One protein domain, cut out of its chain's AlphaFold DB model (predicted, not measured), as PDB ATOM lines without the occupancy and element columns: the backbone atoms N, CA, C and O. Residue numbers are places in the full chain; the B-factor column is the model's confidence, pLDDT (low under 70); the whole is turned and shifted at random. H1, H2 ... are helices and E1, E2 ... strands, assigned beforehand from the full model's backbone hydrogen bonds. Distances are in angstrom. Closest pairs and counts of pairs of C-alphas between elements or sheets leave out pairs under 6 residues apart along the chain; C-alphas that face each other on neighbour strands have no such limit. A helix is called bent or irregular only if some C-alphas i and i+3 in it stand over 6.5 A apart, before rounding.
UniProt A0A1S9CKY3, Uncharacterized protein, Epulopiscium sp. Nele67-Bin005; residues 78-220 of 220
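Overview. This is residues 78 to 220 of the 220 residues of an uncharacterized protein of Epulopiscium sp. Nele67-Bin005 (UniProt A0A1S9CKY3). What is the main picture? A small four-stranded sheet has H4 and H5 side by side over one face, with H3 at its E2 edge; a helical hairpin, H1 and H2, crosses over H5 on the side away from the sheet. What is it made of? The 143 printed residues hold, in order, H1, H2, E1, E2, H3, H4, E3, H5 and E4, class mixed, helices and strands; the sheet, E2 E1 E3 E4, is mixed. How large is it? It is compact, with a radius of gyration of the C-alphas of 15.3 A and spans of 48 by 37 by 30 A.

Along the chain. Where are the strands? E1 is residues 131 to 136, 16.2 A long, from C-alpha 131 at (-73.277, -8.070, -7.415); E2 is residues 139 to 143, E3 residues 185 to 188 and E4 residues 211 to 213, ending with C-alpha 213 at (-84.060, -1.827, -11.347). Where are the helices? H1 is residues 83 to 94, 16.3 A, from (-68.035, 4.239, 12.370), and H2 is 102 to 123, 32.3 A, irregular with C-alphas 103 and 106 7.1 A apart. H3 is 150 to 158, H4 169 to 180, 16.5 A, and H5 196 to 205, 14.5 A.

Arrangement. How is the sheet joined? Hairpin E1 and E2 is antiparallel, with N 134 and O 141 at 2.9 A; E1 and E3 are parallel, with N 133 and O 186 at 2.8 A, and so are E3 and E4, with N 213 and O 187 at 2.8 A. E3, H5 and E4 form a strand-helix-strand unit, two parallel neighbour strands with a helix between, its crossover right-handed. What is on it? H4, height over the sheet 9.8 A, lies over E2 and E1; H5, on the same face at 10.5 A, lies over E3, and H3 only grazes the sheet with residues 150 to 152. How do the helices meet? Among the pairs that touch, the closest C-alphas are Ile 92 and Ser 197 for H1 and H5, 5.8 A, at a steep tilt of 63 degrees; Ile 91 and Tyr 111 for hairpin H1 and H2, 7.2 A; and Tyr 154 and Ala 176 for H3 and H4, 7.0 A. Are the helix backbones complete? Every O i to N i+4 pair is within hydrogen-bond range in H1, H4 and H5, against 16 of 18 in H2 and 4 of 5 in H3.

Size, cuts and confidence. How far does it reach? The two C-alphas farthest apart, those of Thr 103 and Asp 220, are 48.7 A apart. Is it unbroken? The printed part has no cut, and no link is long. Where is confidence low? The mean pLDDT of the printed part is 70.4, and residues 78 to 114, 116 to 117, 153, 155 to 167 and 215 to 220 are under 70.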
ATOM      1  N   PHE A  78     -60.457   0.315  14.355       33.47
ATOM      2  CA  PHE A  78     -61.726   0.754  14.934       33.47
ATOM      3  C   PHE A  78     -62.587   1.608  13.975       33.47
ATOM      4  O   PHE A  78     -63.811   1.445  13.962       33.47
ATOM      5  N   LEU A  79     -61.981   2.437  13.106       35.66
ATOM      6  CA  LEU A  79     -62.690   3.120  12.005       35.66
ATOM      7  C   LEU A  79     -63.099   2.156  10.885       35.66
ATOM      8  O   LEU A  79     -64.111   2.394  10.231       35.66
ATOM      9  N   LYS A  80     -62.377   1.037  10.712       38.94
ATOM     10  CA  LYS A  80     -62.711   0.006   9.713       38.94
ATOM     11  C   LYS A  80     -64.050  -0.695   9.975       38.94
ATOM     12  O   LYS A  80     -64.619  -1.246   9.038       38.94
ATOM     13  N   HIS A  81     -64.566  -0.684  11.211       34.41
ATOM     14  CA  HIS A  81     -65.713  -1.532  11.571       34.41
ATOM     15  C   HIS A  81     -66.850  -0.844  12.341       34.41
ATOM     16  O   HIS A  81     -67.989  -1.287  12.225       34.41
ATOM     17  N   LYS A  82     -66.595   0.227  13.110       32.72
ATOM     18  CA  LYS A  82     -67.604   0.788  14.034       32.72
ATOM     19  C   LYS A  82     -68.253   2.096  13.563       32.72
ATOM     20  O   LYS A  82     -69.399   2.357  13.915       32.72
ATOM     21  N   MET A  83     -67.544   2.911  12.776       36.31
ATOM     22  CA  MET A  83     -68.035   4.239  12.370       36.31
ATOM     23  C   MET A  83     -68.970   4.217  11.166       36.31
ATOM     24  O   MET A  83     -69.845   5.064  11.062       36.31
ATOM     25  N   VAL A  84     -68.804   3.249  10.272       41.69
ATOM     26  CA  VAL A  84     -69.464   3.270   8.967       41.69
ATOM     27  C   VAL A  84     -70.990   3.165   9.090       41.69
ATOM     28  O   VAL A  84     -71.700   3.895   8.419       41.69
ATOM     29  N   GLY A  85     -71.506   2.344  10.007       35.25
ATOM     30  CA  GLY A  85     -72.949   2.139  10.177       35.25
ATOM     31  C   GLY A  85     -73.719   3.291  10.808       35.25
ATOM     32  O   GLY A  85     -74.694   3.787  10.251       35.25
ATOM     33  N   HIS A  86     -73.282   3.707  11.997       35.53
ATOM     34  CA  HIS A  86     -74.001   4.711  12.780       35.53
ATOM     35  C   HIS A  86     -73.847   6.117  12.201       35.53
ATOM     36  O   HIS A  86     -74.819   6.855  12.148       35.53
ATOM     37  N   ILE A  87     -72.662   6.469  11.686       43.12
ATOM     38  CA  ILE A  87     -72.444   7.798  11.104       43.12
ATOM     39  C   ILE A  87     -73.183   7.940   9.773       43.12
ATOM     40  O   ILE A  87     -73.741   8.999   9.520       43.12
ATOM     41  N   LEU A  88     -73.254   6.894   8.939       42.84
ATOM     42  CA  LEU A  88     -74.046   6.964   7.707       42.84
ATOM     43  C   LEU A  88     -75.548   7.065   8.009       42.84
ATOM     44  O   LEU A  88     -76.215   7.891   7.401       42.84
ATOM     45  N   SER A  89     -76.082   6.290   8.960       38.75
ATOM     46  CA  SER A  89     -77.513   6.366   9.298       38.75
ATOM     47  C   SER A  89     -77.889   7.715   9.919       38.75
ATOM     48  O   SER A  89     -78.819   8.362   9.445       38.75
ATOM     49  N   ASP A  90     -77.128   8.180  10.917       38.19
ATOM     50  CA  ASP A  90     -77.446   9.411  11.647       38.19
ATOM     51  C   ASP A  90     -77.203  10.665  10.790       38.19
ATOM     52  O   ASP A  90     -77.968  11.624  10.867       38.19
ATOM     53  N   ILE A  91     -76.181  10.684   9.923       42.75
ATOM     54  CA  ILE A  91     -75.940  11.828   9.030       42.75
ATOM     55  C   ILE A  91     -76.962  11.875   7.887       42.75
ATOM     56  O   ILE A  91     -77.457  12.953   7.561       42.75
ATOM     57  N   ILE A  92     -77.308  10.735   7.279       43.94
ATOM     58  CA  ILE A  92     -78.203  10.721   6.111       43.94
ATOM     59  C   ILE A  92     -79.669  10.951   6.516       43.94
ATOM     60  O   ILE A  92     -80.423  11.542   5.744       43.94
ATOM     61  N   GLU A  93     -80.092  10.547   7.720       42.53
ATOM     62  CA  GLU A  93     -81.425  10.904   8.236       42.53
ATOM     63  C   GLU A  93     -81.553  12.392   8.596       42.53
ATOM     64  O   GLU A  93     -82.649  12.948   8.520       42.53
ATOM     65  N   THR A  94     -80.446  13.056   8.939       40.81
ATOM     66  CA  THR A  94     -80.475  14.418   9.496       40.81
ATOM     67  C   THR A  94     -80.262  15.516   8.446       40.81
ATOM     68  O   THR A  94     -80.557  16.680   8.707       40.81
ATOM     69  N   ILE A  95     -79.776  15.189   7.244       41.03
ATOM     70  CA  ILE A  95     -79.277  16.201   6.305       41.03
ATOM     71  C   ILE A  95     -80.034  16.178   4.975       41.03
ATOM     72  O   ILE A  95     -79.710  15.435   4.051       41.03
ATOM     73  N   LYS A  96     -80.999  17.093   4.838       44.44
ATOM     74  CA  LYS A  96     -81.250  17.748   3.550       44.44
ATOM     75  C   LYS A  96     -80.303  18.952   3.474       44.44
ATOM     76  O   LYS A  96     -80.390  19.813   4.348       44.44
ATOM     77  N   PRO A  97     -79.397  19.036   2.482       40.56
ATOM     78  CA  PRO A  97     -78.387  20.101   2.406       40.56
ATOM     79  C   PRO A  97     -78.967  21.522   2.462       40.56
ATOM     80  O   PRO A  97     -78.315  22.449   2.929       40.56
ATOM     81  N   GLU A  98     -80.203  21.670   1.997       44.34
ATOM     82  CA  GLU A  98     -80.966  22.916   1.912       44.34
ATOM     83  C   GLU A  98     -81.580  23.401   3.239       44.34
ATOM     84  O   GLU A  98     -81.953  24.569   3.327       44.34
ATOM     85  N   ASP A  99     -81.594  22.569   4.289       43.03
ATOM     86  CA  ASP A  99     -82.182  22.894   5.601       43.03
ATOM     87  C   ASP A  99     -81.133  23.085   6.721       43.03
ATOM     88  O   ASP A  99     -81.484  23.307   7.883       43.03
ATOM     89  N   LEU A 100     -79.832  22.994   6.410       45.62
ATOM     90  CA  LEU A 100     -78.780  22.978   7.429       45.62
ATOM     91  C   LEU A 100     -78.288  24.378   7.839       45.62
ATOM     92  O   LEU A 100     -77.795  25.133   6.998       45.62
ATOM     93  N   PRO A 101     -78.305  24.720   9.143       46.47
ATOM     94  CA  PRO A 101     -77.643  25.916   9.652       46.47
ATOM     95  C   PRO A 101     -76.123  25.857   9.442       46.47
ATOM     96  O   PRO A 101     -75.525  24.782   9.479       46.47
ATOM     97  N   ALA A 102     -75.467  27.018   9.344       45.62
ATOM     98  CA  ALA A 102     -74.009  27.136   9.177       45.62
ATOM     99  C   ALA A 102     -73.176  26.376  10.240       45.62
ATOM    100  O   ALA A 102     -72.029  26.020   9.986       45.62
ATOM    101  N   THR A 103     -73.753  26.076  11.408       43.81
ATOM    102  CA  THR A 103     -73.143  25.276  12.484       43.81
ATOM    103  C   THR A 103     -73.098  23.768  12.211       43.81
ATOM    104  O   THR A 103     -72.455  23.044  12.961       43.81
ATOM    105  N   GLN A 104     -73.741  23.278  11.147       43.34
ATOM    106  CA  GLN A 104     -73.728  21.863  10.745       43.34
ATOM    107  C   GLN A 104     -72.811  21.588   9.539       43.34
ATOM    108  O   GLN A 104     -72.713  20.453   9.074       43.34
ATOM    109  N   TYR A 105     -72.076  22.603   9.069       46.50
ATOM    110  CA  TYR A 105     -71.089  22.480   7.991       46.50
ATOM    111  C   TYR A 105     -69.999  21.445   8.318       46.50
ATOM    112  O   TYR A 105     -69.587  20.675   7.455       46.50
ATOM    113  N   GLU A 106     -69.593  21.349   9.586       49.06
ATOM    114  CA  GLU A 106     -68.633  20.343  10.060       49.06
ATOM    115  C   GLU A 106     -69.151  18.905   9.898       49.06
ATOM    116  O   GLU A 106     -68.377  18.001   9.580       49.06
ATOM    117  N   ILE A 107     -70.462  18.688  10.041       49.94
ATOM    118  CA  ILE A 107     -71.093  17.372   9.865       49.94
ATOM    119  C   ILE A 107     -71.074  16.984   8.383       49.94
ATOM    120  O   ILE A 107     -70.688  15.867   8.040       49.94
ATOM    121  N   VAL A 108     -71.406  17.927   7.497       50.16
ATOM    122  CA  VAL A 108     -71.345  17.733   6.038       50.16
ATOM    123  C   VAL A 108     -69.915  17.453   5.577       50.16
ATOM    124  O   VAL A 108     -69.679  16.533   4.799       50.16
ATOM    125  N   LEU A 109     -68.934  18.197   6.089       51.59
ATOM    126  CA  LEU A 109     -67.525  17.953   5.789       51.59
ATOM    127  C   LEU A 109     -67.069  16.578   6.294       51.59
ATOM    128  O   LEU A 109     -66.388  15.854   5.567       51.59
ATOM    129  N   THR A 110     -67.485  16.180   7.497       56.97
ATOM    130  CA  THR A 110     -67.194  14.849   8.052       56.97
ATOM    131  C   THR A 110     -67.776  13.743   7.173       56.97
ATOM    132  O   THR A 110     -67.094  12.761   6.883       56.97
ATOM    133  N   TYR A 111     -69.006  13.922   6.689       60.88
ATOM    134  CA  TYR A 111     -69.652  13.007   5.755       60.88
ATOM    135  C   TYR A 111     -68.889  12.881   4.438       60.88
ATOM    136  O   TYR A 111     -68.538  11.778   4.026       60.88
ATOM    137  N   ILE A 112     -68.557  14.011   3.808       57.31
ATOM    138  CA  ILE A 112     -67.793  14.042   2.555       57.31
ATOM    139  C   ILE A 112     -66.430  13.361   2.738       57.31
ATOM    140  O   ILE A 112     -66.027  12.550   1.901       57.31
ATOM    141  N   GLY A 113     -65.736  13.642   3.846       61.41
ATOM    142  CA  GLY A 113     -64.463  13.005   4.186       61.41
ATOM    143  C   GLY A 113     -64.590  11.490   4.355       61.41
ATOM    144  O   GLY A 113     -63.761  10.737   3.842       61.41
ATOM    145  N   LEU A 114     -65.664  11.030   5.000       68.12
ATOM    146  CA  LEU A 114     -65.966   9.608   5.152       68.12
ATOM    147  C   LEU A 114     -66.239   8.934   3.797       68.12
ATOM    148  O   LEU A 114     -65.656   7.888   3.515       68.12
ATOM    149  N   ILE A 115     -67.058   9.537   2.930       70.06
ATOM    150  CA  ILE A 115     -67.319   9.019   1.577       70.06
ATOM    151  C   ILE A 115     -66.015   8.929   0.775       70.06
ATOM    152  O   ILE A 115     -65.748   7.908   0.138       70.06
ATOM    153  N   TYR A 116     -65.164   9.957   0.844       67.06
ATOM    154  CA  TYR A 116     -63.869   9.950   0.167       67.06
ATOM    155  C   TYR A 116     -62.959   8.828   0.680       67.06
ATOM    156  O   TYR A 116     -62.396   8.085  -0.122       67.06
ATOM    157  N   TYR A 117     -62.861   8.643   2.000       69.88
ATOM    158  CA  TYR A 117     -62.098   7.548   2.604       69.88
ATOM    159  C   TYR A 117     -62.559   6.172   2.106       69.88
ATOM    160  O   TYR A 117     -61.744   5.338   1.706       69.88
ATOM    161  N   LEU A 118     -63.872   5.945   2.069       75.81
ATOM    162  CA  LEU A 118     -64.446   4.675   1.625       75.81
ATOM    163  C   LEU A 118     -64.189   4.429   0.134       75.81
ATOM    164  O   LEU A 118     -63.848   3.310  -0.254       75.81
ATOM    165  N   ARG A 119     -64.223   5.483  -0.693       79.25
ATOM    166  CA  ARG A 119     -63.777   5.409  -2.092       79.25
ATOM    167  C   ARG A 119     -62.309   5.006  -2.209       79.25
ATOM    168  O   ARG A 119     -62.001   4.146  -3.029       79.25
ATOM    169  N   GLN A 120     -61.412   5.560  -1.390       76.00
ATOM    170  CA  GLN A 120     -59.990   5.188  -1.416       76.00
ATOM    171  C   GLN A 120     -59.768   3.719  -1.035       76.00
ATOM    172  O   GLN A 120     -59.007   3.020  -1.707       76.00
ATOM    173  N   ILE A 121     -60.471   3.214  -0.011       75.56
ATOM    174  CA  ILE A 121     -60.427   1.784   0.336       75.56
ATOM    175  C   ILE A 121     -60.849   0.946  -0.866       75.56
ATOM    176  O   ILE A 121     -60.117   0.039  -1.256       75.56
ATOM    177  N   ARG A 122     -61.988   1.276  -1.481       84.19
ATOM    178  CA  ARG A 122     -62.485   0.589  -2.675       84.19
ATOM    179  C   ARG A 122     -61.446   0.604  -3.803       84.19
ATOM    180  O   ARG A 122     -61.124  -0.446  -4.347       84.19
ATOM    181  N   TYR A 123     -60.868   1.764  -4.119       80.50
ATOM    182  CA  TYR A 123     -59.865   1.917  -5.180       80.50
ATOM    183  C   TYR A 123     -58.559   1.159  -4.930       80.50
ATOM    184  O   TYR A 123     -57.883   0.780  -5.884       80.50
ATOM    185  N   SER A 124     -58.221   0.882  -3.669       80.00
ATOM    186  CA  SER A 124     -57.060   0.054  -3.320       80.00
ATOM    187  C   SER A 124     -57.249  -1.440  -3.625       80.00
ATOM    188  O   SER A 124     -56.294  -2.214  -3.538       80.00
ATOM    189  N   LYS A 125     -58.472  -1.869  -3.962       78.12
ATOM    190  CA  LYS A 125     -58.831  -3.267  -4.227       78.12
ATOM    191  C   LYS A 125     -59.010  -3.514  -5.728       78.12
ATOM    192  O   LYS A 125     -59.536  -2.648  -6.426       78.12
ATOM    193  N   PRO A 126     -58.645  -4.700  -6.246       84.75
ATOM    194  CA  PRO A 126     -58.999  -5.072  -7.611       84.75
ATOM    195  C   PRO A 126     -60.523  -5.148  -7.762       84.75
ATOM    196  O   PRO A 126     -61.216  -5.546  -6.828       84.75
ATOM    197  N   LYS A 127     -61.040  -4.781  -8.940       89.94
ATOM    198  CA  LYS A 127     -62.468  -4.944  -9.235       89.94
ATOM    199  C   LYS A 127     -62.837  -6.424  -9.297       89.94
ATOM    200  O   LYS A 127     -62.117  -7.210  -9.915       89.94
ATOM    201  N   THR A 128     -63.986  -6.775  -8.738       90.19
ATOM    202  CA  THR A 128     -64.545  -8.132  -8.792       90.19
ATOM    203  C   THR A 128     -65.809  -8.201  -9.651       90.19
ATOM    204  O   THR A 128     -66.202  -7.244 -10.336       90.19
ATOM    205  N   ASN A 129     -66.422  -9.384  -9.668       90.12
ATOM    206  CA  ASN A 129     -67.648  -9.639 -10.403       90.12
ATOM    207  C   ASN A 129     -68.791  -8.723  -9.932       90.12
ATOM    208  O   ASN A 129     -68.785  -8.249  -8.796       90.12
ATOM    209  N   PRO A 130     -69.779  -8.471 -10.798       91.44
ATOM    210  CA  PRO A 130     -70.963  -7.718 -10.419       91.44
ATOM    211  C   PRO A 130     -71.732  -8.399  -9.294       91.44
ATOM    212  O   PRO A 130     -71.780  -9.631  -9.231       91.44
ATOM    213  N   ILE A 131     -72.388  -7.588  -8.471       92.75
ATOM    214  CA  ILE A 131     -73.277  -8.070  -7.415       92.75
ATOM    215  C   ILE A 131     -74.668  -7.472  -7.563       92.75
ATOM    216  O   ILE A 131     -74.857  -6.386  -8.117       92.75
ATOM    217  N   ASN A 132     -75.634  -8.182  -7.002       92.88
ATOM    218  CA  ASN A 132     -77.021  -7.774  -6.921       92.88
ATOM    219  C   ASN A 132     -77.387  -7.528  -5.458       92.88
ATOM    220  O   ASN A 132     -77.145  -8.372  -4.596       92.88
ATOM    221  N   LEU A 133     -78.002  -6.379  -5.197       93.06
ATOM    222  CA  LEU A 133     -78.677  -6.071  -3.947       93.06
ATOM    223  C   LEU A 133     -80.170  -6.296  -4.147       93.06
ATOM    224  O   LEU A 133     -80.813  -5.562  -4.895       93.06
ATOM    225  N   ILE A 134     -80.715  -7.321  -3.500       91.44
ATOM    226  CA  ILE A 134     -82.141  -7.647  -3.574       91.44
ATOM    227  C   ILE A 134     -82.815  -7.089  -2.330       91.44
ATOM    228  O   ILE A 134     -82.718  -7.670  -1.245       91.44
ATOM    229  N   CYS A 135     -83.491  -5.956  -2.486       90.75
ATOM    230  CA  CYS A 135     -84.205  -5.302  -1.404       90.75
ATOM    231  C   CYS A 135     -85.548  -5.982  -1.111       90.75
ATOM    232  O   CYS A 135     -86.296  -6.365  -2.010       90.75
ATOM    233  N   LYS A 136     -85.859  -6.109   0.179       86.75
ATOM    234  CA  LYS A 136     -87.156  -6.508   0.737       86.75
ATOM    235  C   LYS A 136     -87.470  -5.583   1.914       86.75
ATOM    236  O   LYS A 136     -86.554  -5.018   2.499       86.75
ATOM    237  N   GLN A 137     -88.728  -5.513   2.349       84.62
ATOM    238  CA  GLN A 137     -89.180  -4.612   3.431       84.62
ATOM    239  C   GLN A 137     -88.182  -4.367   4.565       84.62
ATOM    240  O   GLN A 137     -87.855  -3.221   4.839       84.62
ATOM    241  N   LYS A 138     -87.668  -5.416   5.213       84.50
ATOM    242  CA  LYS A 138     -86.748  -5.282   6.359       84.50
ATOM    243  C   LYS A 138     -85.373  -5.897   6.134       84.50
ATOM    244  O   LYS A 138     -84.586  -5.987   7.072       84.50
ATOM    245  N   THR A 139     -85.105  -6.399   4.936       86.38
ATOM    246  CA  THR A 139     -83.885  -7.153   4.655       86.38
ATOM    247  C   THR A 139     -83.371  -6.837   3.268       86.38
ATOM    248  O   THR A 139     -84.106  -6.407   2.384       86.38
ATOM    249  N   ILE A 140     -82.086  -7.066   3.071       89.44
ATOM    250  CA  ILE A 140     -81.435  -6.923   1.782       89.44
ATOM    251  C   ILE A 140     -80.488  -8.107   1.621       89.44
ATOM    252  O   ILE A 140     -79.746  -8.443   2.544       89.44
ATOM    253  N   ALA A 141     -80.581  -8.795   0.489       89.31
ATOM    254  CA  ALA A 141     -79.679  -9.891   0.159       89.31
ATOM    255  C   ALA A 141     -78.589  -9.385  -0.783       89.31
ATOM    256  O   ALA A 141     -78.870  -8.587  -1.678       89.31
ATOM    257  N   VAL A 142     -77.362  -9.864  -0.585       91.38
ATOM    258  CA  VAL A 142     -76.232  -9.597  -1.477       91.38
ATOM    259  C   VAL A 142     -75.916 -10.889  -2.191       91.38
ATOM    260  O   VAL A 142     -75.484 -11.853  -1.561       91.38
ATOM    261  N   VAL A 143     -76.150 -10.917  -3.496       90.19
ATOM    262  CA  VAL A 143     -75.976 -12.131  -4.288       90.19
ATOM    263  C   VAL A 143     -75.122 -11.880  -5.519       90.19
ATOM    264  O   VAL A 143     -75.063 -10.764  -6.041       90.19
ATOM    265  N   ASP A 144     -74.451 -12.920  -6.000       88.94
ATOM    266  CA  ASP A 144     -73.770 -12.877  -7.293       88.94
ATOM    267  C   ASP A 144     -74.769 -12.995  -8.468       88.94
ATOM    268  O   ASP A 144     -75.992 -13.008  -8.307       88.94
ATOM    269  N   LYS A 145     -74.248 -13.086  -9.696       83.62
ATOM    270  CA  LYS A 145     -75.048 -13.325 -10.912       83.62
ATOM    271  C   LYS A 145     -75.684 -14.729 -10.997       83.62
ATOM    272  O   LYS A 145     -76.499 -14.956 -11.881       83.62
ATOM    273  N   GLN A 146     -75.273 -15.679 -10.158       85.75
ATOM    274  CA  GLN A 146     -75.861 -17.021 -10.027       85.75
ATOM    275  C   GLN A 146     -76.910 -17.074  -8.902       85.75
ATOM    276  O   GLN A 146     -77.493 -18.133  -8.684       85.75
ATOM    277  N   ASN A 147     -77.167 -15.952  -8.221       85.94
ATOM    278  CA  ASN A 147     -78.037 -15.855  -7.052       85.94
ATOM    279  C   ASN A 147     -77.499 -16.594  -5.807       85.94
ATOM    280  O   ASN A 147     -78.272 -16.982  -4.930       85.94
ATOM    281  N   ASN A 148     -76.179 -16.786  -5.713       87.81
ATOM    282  CA  ASN A 148     -75.543 -17.301  -4.501       87.81
ATOM    283  C   ASN A 148     -75.408 -16.182  -3.465       87.81
ATOM    284  O   ASN A 148     -74.972 -15.082  -3.806       87.81
ATOM    285  N   ASP A 149     -75.743 -16.471  -2.206       87.75
ATOM    286  CA  ASP A 149     -75.615 -15.525  -1.092       87.75
ATOM    287  C   ASP A 149     -74.140 -15.295  -0.740       87.75
ATOM    288  O   ASP A 149     -73.441 -16.194  -0.269       87.75
ATOM    289  N   LEU A 150     -73.677 -14.067  -0.963       85.31
ATOM    290  CA  LEU A 150     -72.293 -13.666  -0.728       85.31
ATOM    291  C   LEU A 150     -72.007 -13.354   0.746       85.31
ATOM    292  O   LEU A 150     -70.842 -13.284   1.135       85.31
ATOM    293  N   LEU A 151     -73.032 -13.168   1.584       82.25
ATOM    294  CA  LEU A 151     -72.853 -12.866   3.005       82.25
ATOM    295  C   LEU A 151     -72.670 -14.115   3.862       82.25
ATOM    296  O   LEU A 151     -72.047 -14.010   4.917       82.25
ATOM    297  N   LEU A 152     -73.179 -15.277   3.439       77.06
ATOM    298  CA  LEU A 152     -73.010 -16.532   4.186       77.06
ATOM    299  C   LEU A 152     -71.527 -16.881   4.358       77.06
ATOM    300  O   LEU A 152     -71.054 -17.081   5.480       77.06
ATOM    301  N   ASP A 153     -70.779 -16.868   3.256       68.19
ATOM    302  CA  ASP A 153     -69.337 -17.126   3.266       68.19
ATOM    303  C   ASP A 153     -68.565 -15.985   3.944       68.19
ATOM    304  O   ASP A 153     -67.536 -16.205   4.592       68.19
ATOM    305  N   TYR A 154     -69.081 -14.756   3.851       73.38
ATOM    306  CA  TYR A 154     -68.470 -13.581   4.460       73.38
ATOM    307  C   TYR A 154     -68.581 -13.580   5.991       73.38
ATOM    308  O   TYR A 154     -67.582 -13.338   6.666       73.38
ATOM    309  N   ASP A 155     -69.752 -13.892   6.565       68.94
ATOM    310  CA  ASP A 155     -69.931 -14.018   8.023       68.94
ATOM    311  C   ASP A 155     -69.121 -15.202   8.569       68.94
ATOM    312  O   ASP A 155     -68.508 -15.102   9.628       68.94
ATOM    313  N   ALA A 156     -69.013 -16.307   7.827       68.69
ATOM    314  CA  ALA A 156     -68.155 -17.420   8.233       68.69
ATOM    315  C   ALA A 156     -66.667 -17.018   8.292       68.69
ATOM    316  O   ALA A 156     -65.946 -17.400   9.217       68.69
ATOM    317  N   LYS A 157     -66.210 -16.215   7.325       66.50
ATOM    318  CA  LYS A 157     -64.809 -15.795   7.188       66.50
ATOM    319  C   LYS A 157     -64.423 -14.627   8.101       66.50
ATOM    320  O   LYS A 157     -63.297 -14.590   8.593       66.50
ATOM    321  N   TYR A 158     -65.332 -13.679   8.319       62.41
ATOM    322  CA  TYR A 158     -65.064 -12.407   9.003       62.41
ATOM    323  C   TYR A 158     -65.961 -12.154  10.225       62.41
ATOM    324  O   TYR A 158     -65.729 -11.209  10.975       62.41
ATOM    325  N   GLY A 159     -66.978 -12.982  10.463       57.38
ATOM    326  CA  GLY A 159     -67.900 -12.846  11.592       57.38
ATOM    327  C   GLY A 159     -67.327 -13.331  12.923       57.38
ATOM    328  O   GLY A 159     -67.804 -12.922  13.977       57.38
ATOM    329  N   THR A 160     -66.266 -14.142  12.922       52.50
ATOM    330  CA  THR A 160     -65.583 -14.579  14.157       52.50
ATOM    331  C   THR A 160     -64.778 -13.457  14.820       52.50
ATOM    332  O   THR A 160     -64.620 -13.458  16.039       52.50
ATOM    333  N   THR A 161     -64.323 -12.468  14.048       50.53
ATOM    334  CA  THR A 161     -63.662 -11.251  14.545       50.53
ATOM    335  C   THR A 161     -64.645 -10.135  14.909       50.53
ATOM    336  O   THR A 161     -64.242  -9.157  15.540       50.53
ATOM    337  N   MET A 162     -65.932 -10.270  14.568       49.38
ATOM    338  CA  MET A 162     -66.966  -9.275  14.855       49.38
ATOM    339  C   MET A 162     -68.015  -9.821  15.824       49.38
ATOM    340  O   MET A 162     -68.829 -10.678  15.498       49.38
ATOM    341  N   HIS A 163     -68.066  -9.272  17.036       50.81
ATOM    342  CA  HIS A 163     -69.132  -9.610  17.975       50.81
ATOM    343  C   HIS A 163     -70.506  -9.195  17.406       50.81
ATOM    344  O   HIS A 163     -70.801  -8.004  17.299       50.81
ATOM    345  N   LYS A 164     -71.376 -10.180  17.128       56.19
ATOM    346  CA  LYS A 164     -72.734 -10.025  16.544       56.19
ATOM    347  C   LYS A 164     -73.661  -9.033  17.264       56.19
ATOM    348  O   LYS A 164     -74.675  -8.627  16.717       56.19
ATOM    349  N   LYS A 165     -73.318  -8.613  18.486       52.44
ATOM    350  CA  LYS A 165     -74.047  -7.592  19.255       52.44
ATOM    351  C   LYS A 165     -73.828  -6.160  18.734       52.44
ATOM    352  O   LYS A 165     -74.580  -5.271  19.118       52.44
ATOM    353  N   PHE A 166     -72.802  -5.919  17.914       46.31
ATOM    354  CA  PHE A 166     -72.334  -4.564  17.590       46.31
ATOM    355  C   PHE A 166     -72.473  -4.160  16.120       46.31
ATOM    356  O   PHE A 166     -72.004  -3.086  15.754       46.31
ATOM    357  N   TYR A 167     -73.096  -4.981  15.274       58.97
ATOM    358  CA  TYR A 167     -73.333  -4.617  13.881       58.97
ATOM    359  C   TYR A 167     -74.726  -5.057  13.425       58.97
ATOM    360  O   TYR A 167     -75.220  -6.107  13.834       58.97
ATOM    361  N   ASN A 168     -75.374  -4.226  12.608       71.56
ATOM    362  CA  ASN A 168     -76.610  -4.583  11.917       71.56
ATOM    363  C   ASN A 168     -76.273  -5.206  10.545       71.56
ATOM    364  O   ASN A 168     -75.121  -5.190  10.105       71.56
ATOM    365  N   LEU A 169     -77.272  -5.773   9.867       76.25
ATOM    366  CA  LEU A 169     -77.093  -6.403   8.553       76.25
ATOM    367  C   LEU A 169     -76.456  -5.446   7.527       76.25
ATOM    368  O   LEU A 169     -75.586  -5.843   6.760       76.25
ATOM    369  N   GLU A 170     -76.842  -4.174   7.559       80.81
ATOM    370  CA  GLU A 170     -76.338  -3.126   6.668       80.81
ATOM    371  C   GLU A 170     -74.835  -2.897   6.831       80.81
ATOM    372  O   GLU A 170     -74.124  -2.788   5.838       80.81
ATOM    373  N   ASN A 171     -74.318  -2.924   8.061       76.00
ATOM    374  CA  ASN A 171     -72.884  -2.802   8.331       76.00
ATOM    375  C   ASN A 171     -72.091  -3.962   7.726       76.00
ATOM    376  O   ASN A 171     -71.011  -3.753   7.171       76.00
ATOM    377  N   LEU A 172     -72.628  -5.183   7.832       76.69
ATOM    378  CA  LEU A 172     -72.001  -6.373   7.263       76.69
ATOM    379  C   LEU A 172     -71.958  -6.283   5.737       76.69
ATOM    380  O   LEU A 172     -70.907  -6.494   5.136       76.69
ATOM    381  N   ILE A 173     -73.085  -5.910   5.130       84.44
ATOM    382  CA  ILE A 173     -73.223  -5.728   3.684       84.44
ATOM    383  C   ILE A 173     -72.274  -4.660   3.186       84.44
ATOM    384  O   ILE A 173     -71.528  -4.880   2.238       84.44
ATOM    385  N   PHE A 174     -72.270  -3.514   3.849       83.94
ATOM    386  CA  PHE A 174     -71.410  -2.411   3.488       83.94
ATOM    387  C   PHE A 174     -69.944  -2.834   3.502       83.94
ATOM    388  O   PHE A 174     -69.220  -2.620   2.533       83.94
ATOM    389  N   HIS A 175     -69.514  -3.482   4.586       77.38
ATOM    390  CA  HIS A 175     -68.151  -3.972   4.708       77.38
ATOM    391  C   HIS A 175     -67.819  -4.985   3.603       77.38
ATOM    392  O   HIS A 175     -66.774  -4.853   2.973       77.38
ATOM    393  N   ALA A 176     -68.715  -5.933   3.315       81.19
ATOM    394  CA  ALA A 176     -68.535  -6.896   2.231       81.19
ATOM    395  C   ALA A 176     -68.366  -6.202   0.872       81.19
ATOM    396  O   ALA A 176     -67.382  -6.435   0.176       81.19
ATOM    397  N   ILE A 177     -69.248  -5.264   0.529       86.69
ATOM    398  CA  ILE A 177     -69.193  -4.524  -0.737       86.69
ATOM    399  C   ILE A 177     -67.904  -3.695  -0.855       86.69
ATOM    400  O   ILE A 177     -67.311  -3.627  -1.930       86.69
ATOM    401  N   MET A 178     -67.448  -3.062   0.230       82.88
ATOM    402  CA  MET A 178     -66.196  -2.293   0.225       82.88
ATOM    403  C   MET A 178     -64.968  -3.183   0.026       82.88
ATOM    404  O   MET A 178     -64.019  -2.786  -0.649       82.88
ATOM    405  N   MET A 179     -64.979  -4.374   0.624       76.69
ATOM    406  CA  MET A 179     -63.848  -5.295   0.583       76.69
ATOM    407  C   MET A 179     -63.768  -6.075  -0.727       76.69
ATOM    408  O   MET A 179     -62.659  -6.312  -1.208       76.69
ATOM    409  N   GLU A 180     -64.916  -6.425  -1.304       82.12
ATOM    410  CA  GLU A 180     -65.006  -7.124  -2.584       82.12
ATOM    411  C   GLU A 180     -64.831  -6.176  -3.781       82.12
ATOM    412  O   GLU A 180     -64.372  -6.619  -4.824       82.12
ATOM    413  N   ASN A 181     -65.147  -4.878  -3.668       88.69
ATOM    414  CA  ASN A 181     -65.062  -3.907  -4.775       88.69
ATOM    415  C   ASN A 181     -65.680  -4.422  -6.104       88.69
ATOM    416  O   ASN A 181     -64.987  -4.539  -7.123       88.69
ATOM    417  N   PRO A 182     -66.977  -4.773  -6.125       91.38
ATOM    418  CA  PRO A 182     -67.671  -5.180  -7.341       91.38
ATOM    419  C   PRO A 182     -67.545  -4.143  -8.459       91.38
ATOM    420  O   PRO A 182     -67.627  -2.933  -8.250       91.38
ATOM    421  N   SER A 183     -67.387  -4.629  -9.689       89.94
ATOM    422  CA  SER A 183     -67.270  -3.772 -10.875       89.94
ATOM    423  C   SER A 183     -68.505  -2.902 -11.139       89.94
ATOM    424  O   SER A 183     -68.348  -1.806 -11.678       89.94
ATOM    425  N   HIS A 184     -69.693  -3.376 -10.761       90.12
ATOM    426  CA  HIS A 184     -70.937  -2.613 -10.656       90.12
ATOM    427  C   HIS A 184     -71.906  -3.312  -9.695       90.12
ATOM    428  O   HIS A 184     -71.795  -4.514  -9.442       90.12
ATOM    429  N   ILE A 185     -72.861  -2.540  -9.178       94.56
ATOM    430  CA  ILE A 185     -73.890  -2.998  -8.246       94.56
ATOM    431  C   ILE A 185     -75.249  -2.763  -8.890       94.56
ATOM    432  O   ILE A 185     -75.551  -1.647  -9.314       94.56
ATOM    433  N   VAL A 186     -76.068  -3.809  -8.953       94.00
ATOM    434  CA  VAL A 186     -77.459  -3.714  -9.400       94.00
ATOM    435  C   VAL A 186     -78.364  -3.739  -8.179       94.00
ATOM    436  O   VAL A 186     -78.269  -4.658  -7.370       94.00
ATOM    437  N   VAL A 187     -79.227  -2.738  -8.032       93.88
ATOM    438  CA  VAL A 187     -80.170  -2.646  -6.913       93.88
ATOM    439  C   VAL A 187     -81.571  -2.948  -7.410       93.88
ATOM    440  O   VAL A 187     -82.109  -2.234  -8.256       93.88
ATOM    441  N   HIS A 188     -82.162  -3.996  -6.853       92.44
ATOM    442  CA  HIS A 188     -83.483  -4.500  -7.202       92.44
ATOM    443  C   HIS A 188     -84.477  -4.156  -6.102       92.44
ATOM    444  O   HIS A 188     -84.146  -4.286  -4.925       92.44
ATOM    445  N   ASN A 189     -85.698  -3.763  -6.477       90.69
ATOM    446  CA  ASN A 189     -86.800  -3.467  -5.548       90.69
ATOM    447  C   ASN A 189     -86.445  -2.427  -4.475       90.69
ATOM    448  O   ASN A 189     -86.885  -2.520  -3.331       90.69
ATOM    449  N   SER A 190     -85.650  -1.412  -4.829       89.19
ATOM    450  CA  SER A 190     -85.207  -0.384  -3.874       89.19
ATOM    451  C   SER A 190     -86.364   0.335  -3.171       89.19
ATOM    452  O   SER A 190     -86.219   0.743  -2.024       89.19
ATOM    453  N   GLN A 191     -87.516   0.445  -3.840       86.69
ATOM    454  CA  GLN A 191     -88.741   1.053  -3.307       86.69
ATOM    455  C   GLN A 191     -89.326   0.280  -2.120       86.69
ATOM    456  O   GLN A 191     -89.996   0.865  -1.274       86.69
ATOM    457  N   ASP A 192     -89.049  -1.020  -2.040       84.94
ATOM    458  CA  ASP A 192     -89.548  -1.879  -0.977       84.94
ATOM    459  C   ASP A 192     -88.617  -1.894   0.236       84.94
ATOM    460  O   ASP A 192     -88.920  -2.581   1.200       84.94
ATOM    461  N   TYR A 193     -87.479  -1.193   0.226       88.12
ATOM    462  CA  TYR A 193     -86.519  -1.227   1.331       88.12
ATOM    463  C   TYR A 193     -86.809  -0.162   2.396       88.12
ATOM    464  O   TYR A 193     -86.950   1.015   2.073       88.12
ATOM    465  N   TYR A 194     -86.820  -0.539   3.682       82.94
ATOM    466  CA  TYR A 194     -87.102   0.416   4.768       82.94
ATOM    467  C   TYR A 194     -86.051   1.521   4.940       82.94
ATOM    468  O   TYR A 194     -86.377   2.567   5.498       82.94
ATOM    469  N   ASN A 195     -84.806   1.297   4.502       81.44
ATOM    470  CA  ASN A 195     -83.700   2.233   4.703       81.44
ATOM    471  C   ASN A 195     -83.124   2.737   3.364       81.44
ATOM    472  O   ASN A 195     -82.050   2.312   2.926       81.44
ATOM    473  N   PRO A 196     -83.807   3.671   2.680       79.25
ATOM    474  CA  PRO A 196     -83.317   4.246   1.425       79.25
ATOM    475  C   PRO A 196     -82.021   5.053   1.606       79.25
ATOM    476  O   PRO A 196     -81.282   5.278   0.648       79.25
ATOM    477  N   SER A 197     -81.729   5.499   2.828       77.56
ATOM    478  CA  SER A 197     -80.504   6.220   3.179       77.56
ATOM    479  C   SER A 197     -79.264   5.336   3.052       77.56
ATOM    480  O   SER A 197     -78.262   5.764   2.482       77.56
ATOM    481  N   PHE A 198     -79.358   4.072   3.465       83.06
ATOM    482  CA  PHE A 198     -78.305   3.081   3.250       83.06
ATOM    483  C   PHE A 198     -77.975   2.883   1.763       83.06
ATOM    484  O   PHE A 198     -76.806   2.898   1.376       83.06
ATOM    485  N   LEU A 199     -78.996   2.750   0.912       85.62
ATOM    486  CA  LEU A 199     -78.795   2.570  -0.530       85.62
ATOM    487  C   LEU A 199     -78.157   3.810  -1.175       85.62
ATOM    488  O   LEU A 199     -77.268   3.668  -2.012       85.62
ATOM    489  N   ARG A 200     -78.553   5.016  -0.743       81.06
ATOM    490  CA  ARG A 200     -77.932   6.279  -1.180       81.06
ATOM    491  C   ARG A 200     -76.464   6.378  -0.779       81.06
ATOM    492  O   ARG A 200     -75.648   6.753  -1.608       81.06
ATOM    493  N   ALA A 201     -76.109   5.965   0.440       80.31
ATOM    494  CA  ALA A 201     -74.712   5.922   0.871       80.31
ATOM    495  C   ALA A 201     -73.850   5.054  -0.054       80.31
ATOM    496  O   ALA A 201     -72.757   5.455  -0.454       80.31
ATOM    497  N   ILE A 202     -74.345   3.859  -0.398       87.62
ATOM    498  CA  ILE A 202     -73.654   2.967  -1.332       87.62
ATOM    499  C   ILE A 202     -73.539   3.644  -2.701       87.62
ATOM    500  O   ILE A 202     -72.456   3.624  -3.282       87.62
ATOM    501  N   ASP A 203     -74.606   4.279  -3.192       86.00
ATOM    502  CA  ASP A 203     -74.586   4.958  -4.491       86.00
ATOM    503  C   ASP A 203     -73.539   6.066  -4.546       86.00
ATOM    504  O   ASP A 203     -72.712   6.107  -5.455       86.00
ATOM    505  N   GLU A 204     -73.471   6.893  -3.507       81.38
ATOM    506  CA  GLU A 204     -72.478   7.954  -3.408       81.38
ATOM    507  C   GLU A 204     -71.049   7.409  -3.384       81.38
ATOM    508  O   GLU A 204     -70.165   7.942  -4.059       81.38
ATOM    509  N   ILE A 205     -70.781   6.317  -2.671       84.88
ATOM    510  CA  ILE A 205     -69.444   5.702  -2.659       84.88
ATOM    511  C   ILE A 205     -69.082   5.139  -4.031       84.88
ATOM    512  O   ILE A 205     -67.925   5.212  -4.443       84.88
ATOM    513  N   TYR A 206     -70.068   4.628  -4.760       88.38
ATOM    514  CA  TYR A 206     -69.913   4.181  -6.141       88.38
ATOM    515  C   TYR A 206     -70.080   5.308  -7.165       88.38
ATOM    516  O   TYR A 206     -70.135   5.034  -8.361       88.38
ATOM    517  N   GLU A 207     -70.073   6.566  -6.719       84.81
ATOM    518  CA  GLU A 207     -70.099   7.762  -7.565       84.81
ATOM    519  C   GLU A 207     -71.342   7.825  -8.460       84.81
ATOM    520  O   GLU A 207     -71.253   8.187  -9.632       84.81
ATOM    521  N   ASN A 208     -72.499   7.492  -7.888       81.88
ATOM    522  CA  ASN A 208     -73.806   7.487  -8.547       81.88
ATOM    523  C   ASN A 208     -73.887   6.504  -9.728       81.88
ATOM    524  O   ASN A 208     -74.514   6.791 -10.749       81.88
ATOM    525  N   ASN A 209     -73.201   5.360  -9.611       85.69
ATOM    526  CA  ASN A 209     -73.140   4.323 -10.648       85.69
ATOM    527  C   ASN A 209     -73.890   3.035 -10.273       85.69
ATOM    528  O   ASN A 209     -73.643   1.990 -10.887       85.69
ATOM    529  N   LEU A 210     -74.782   3.057  -9.277       91.81
ATOM    530  CA  LEU A 210     -75.668   1.917  -9.047       91.81
ATOM    531  C   LEU A 210     -76.674   1.789 -10.190       91.81
ATOM    532  O   LEU A 210     -77.245   2.760 -10.685       91.81
ATOM    533  N   LEU A 211     -76.908   0.548 -10.604       92.25
ATOM    534  CA  LEU A 211     -77.903   0.217 -11.612       92.25
ATOM    535  C   LEU A 211     -79.226  -0.087 -10.915       92.25
ATOM    536  O   LEU A 211     -79.437  -1.183 -10.400       92.25
ATOM    537  N   TRP A 212     -80.118   0.895 -10.897       91.19
ATOM    538  CA  TRP A 212     -81.428   0.785 -10.266       91.19
ATOM    539  C   TRP A 212     -82.417   0.035 -11.168       91.19
ATOM    540  O   TRP A 212     -82.633   0.415 -12.322       91.19
ATOM    541  N   ARG A 213     -83.043  -1.026 -10.649       88.25
ATOM    542  CA  ARG A 213     -84.060  -1.827 -11.347       88.25
ATOM    543  C   ARG A 213     -85.404  -1.746 -10.625       88.25
ATOM    544  O   ARG A 213     -85.525  -2.116  -9.456       88.25
ATOM    545  N   THR A 214     -86.419  -1.258 -11.338       71.19
ATOM    546  CA  THR A 214     -87.808  -1.164 -10.867       71.19
ATOM    547  C   THR A 214     -88.634  -2.340 -11.388       71.19
ATOM    548  O   THR A 214     -88.704  -2.522 -12.600       71.19
ATOM    549  N   GLY A 215     -89.288  -3.078 -10.481       61.34
ATOM    550  CA  GLY A 215     -90.142  -4.235 -10.786       61.34
ATOM    551  C   GLY A 215     -89.334  -5.510 -11.029       61.34
ATOM    552  O   GLY A 215     -88.821  -5.701 -12.125       61.34
ATOM    553  N   CYS A 216     -89.159  -6.358 -10.008       58.59
ATOM    554  CA  CYS A 216     -88.196  -7.453 -10.107       58.59
ATOM    555  C   CYS A 216     -88.457  -8.628  -9.146       58.59
ATOM    556  O   CYS A 216     -88.343  -8.468  -7.936       58.59
ATOM    557  N   ASP A 217     -88.633  -9.843  -9.674       58.66
ATOM    558  CA  ASP A 217     -88.443 -11.109  -8.934       58.66
ATOM    559  C   ASP A 217     -87.023 -11.683  -9.190       58.66
ATOM    560  O   ASP A 217     -86.823 -12.886  -9.318       58.66
ATOM    561  N   ILE A 218     -86.020 -10.782  -9.238       59.25
ATOM    562  CA  ILE A 218     -84.669 -10.901  -9.858       59.25
ATOM    563  C   ILE A 218     -84.688 -10.723 -11.405       59.25
ATOM    564  O   ILE A 218     -83.749 -11.067 -12.105       59.25
ATOM    565  N   CYS A 219     -85.733 -10.053 -11.909       57.81
ATOM    566  CA  CYS A 219     -85.792  -9.280 -13.163       57.81
ATOM    567  C   CYS A 219     -85.775 -10.119 -14.459       57.81
ATOM    568  O   CYS A 219     -84.831 -10.000 -15.237       57.81
ATOM    569  N   ASP A 220     -86.867 -10.868 -14.671       48.16
ATOM    570  CA  ASP A 220     -87.199 -11.812 -15.767       48.16
ATOM    571  C   ASP A 220     -86.342 -13.089 -15.883       48.16
ATOM    572  O   ASP A 220     -85.180 -13.035 -16.348       48.16
TER     573      ASP A 220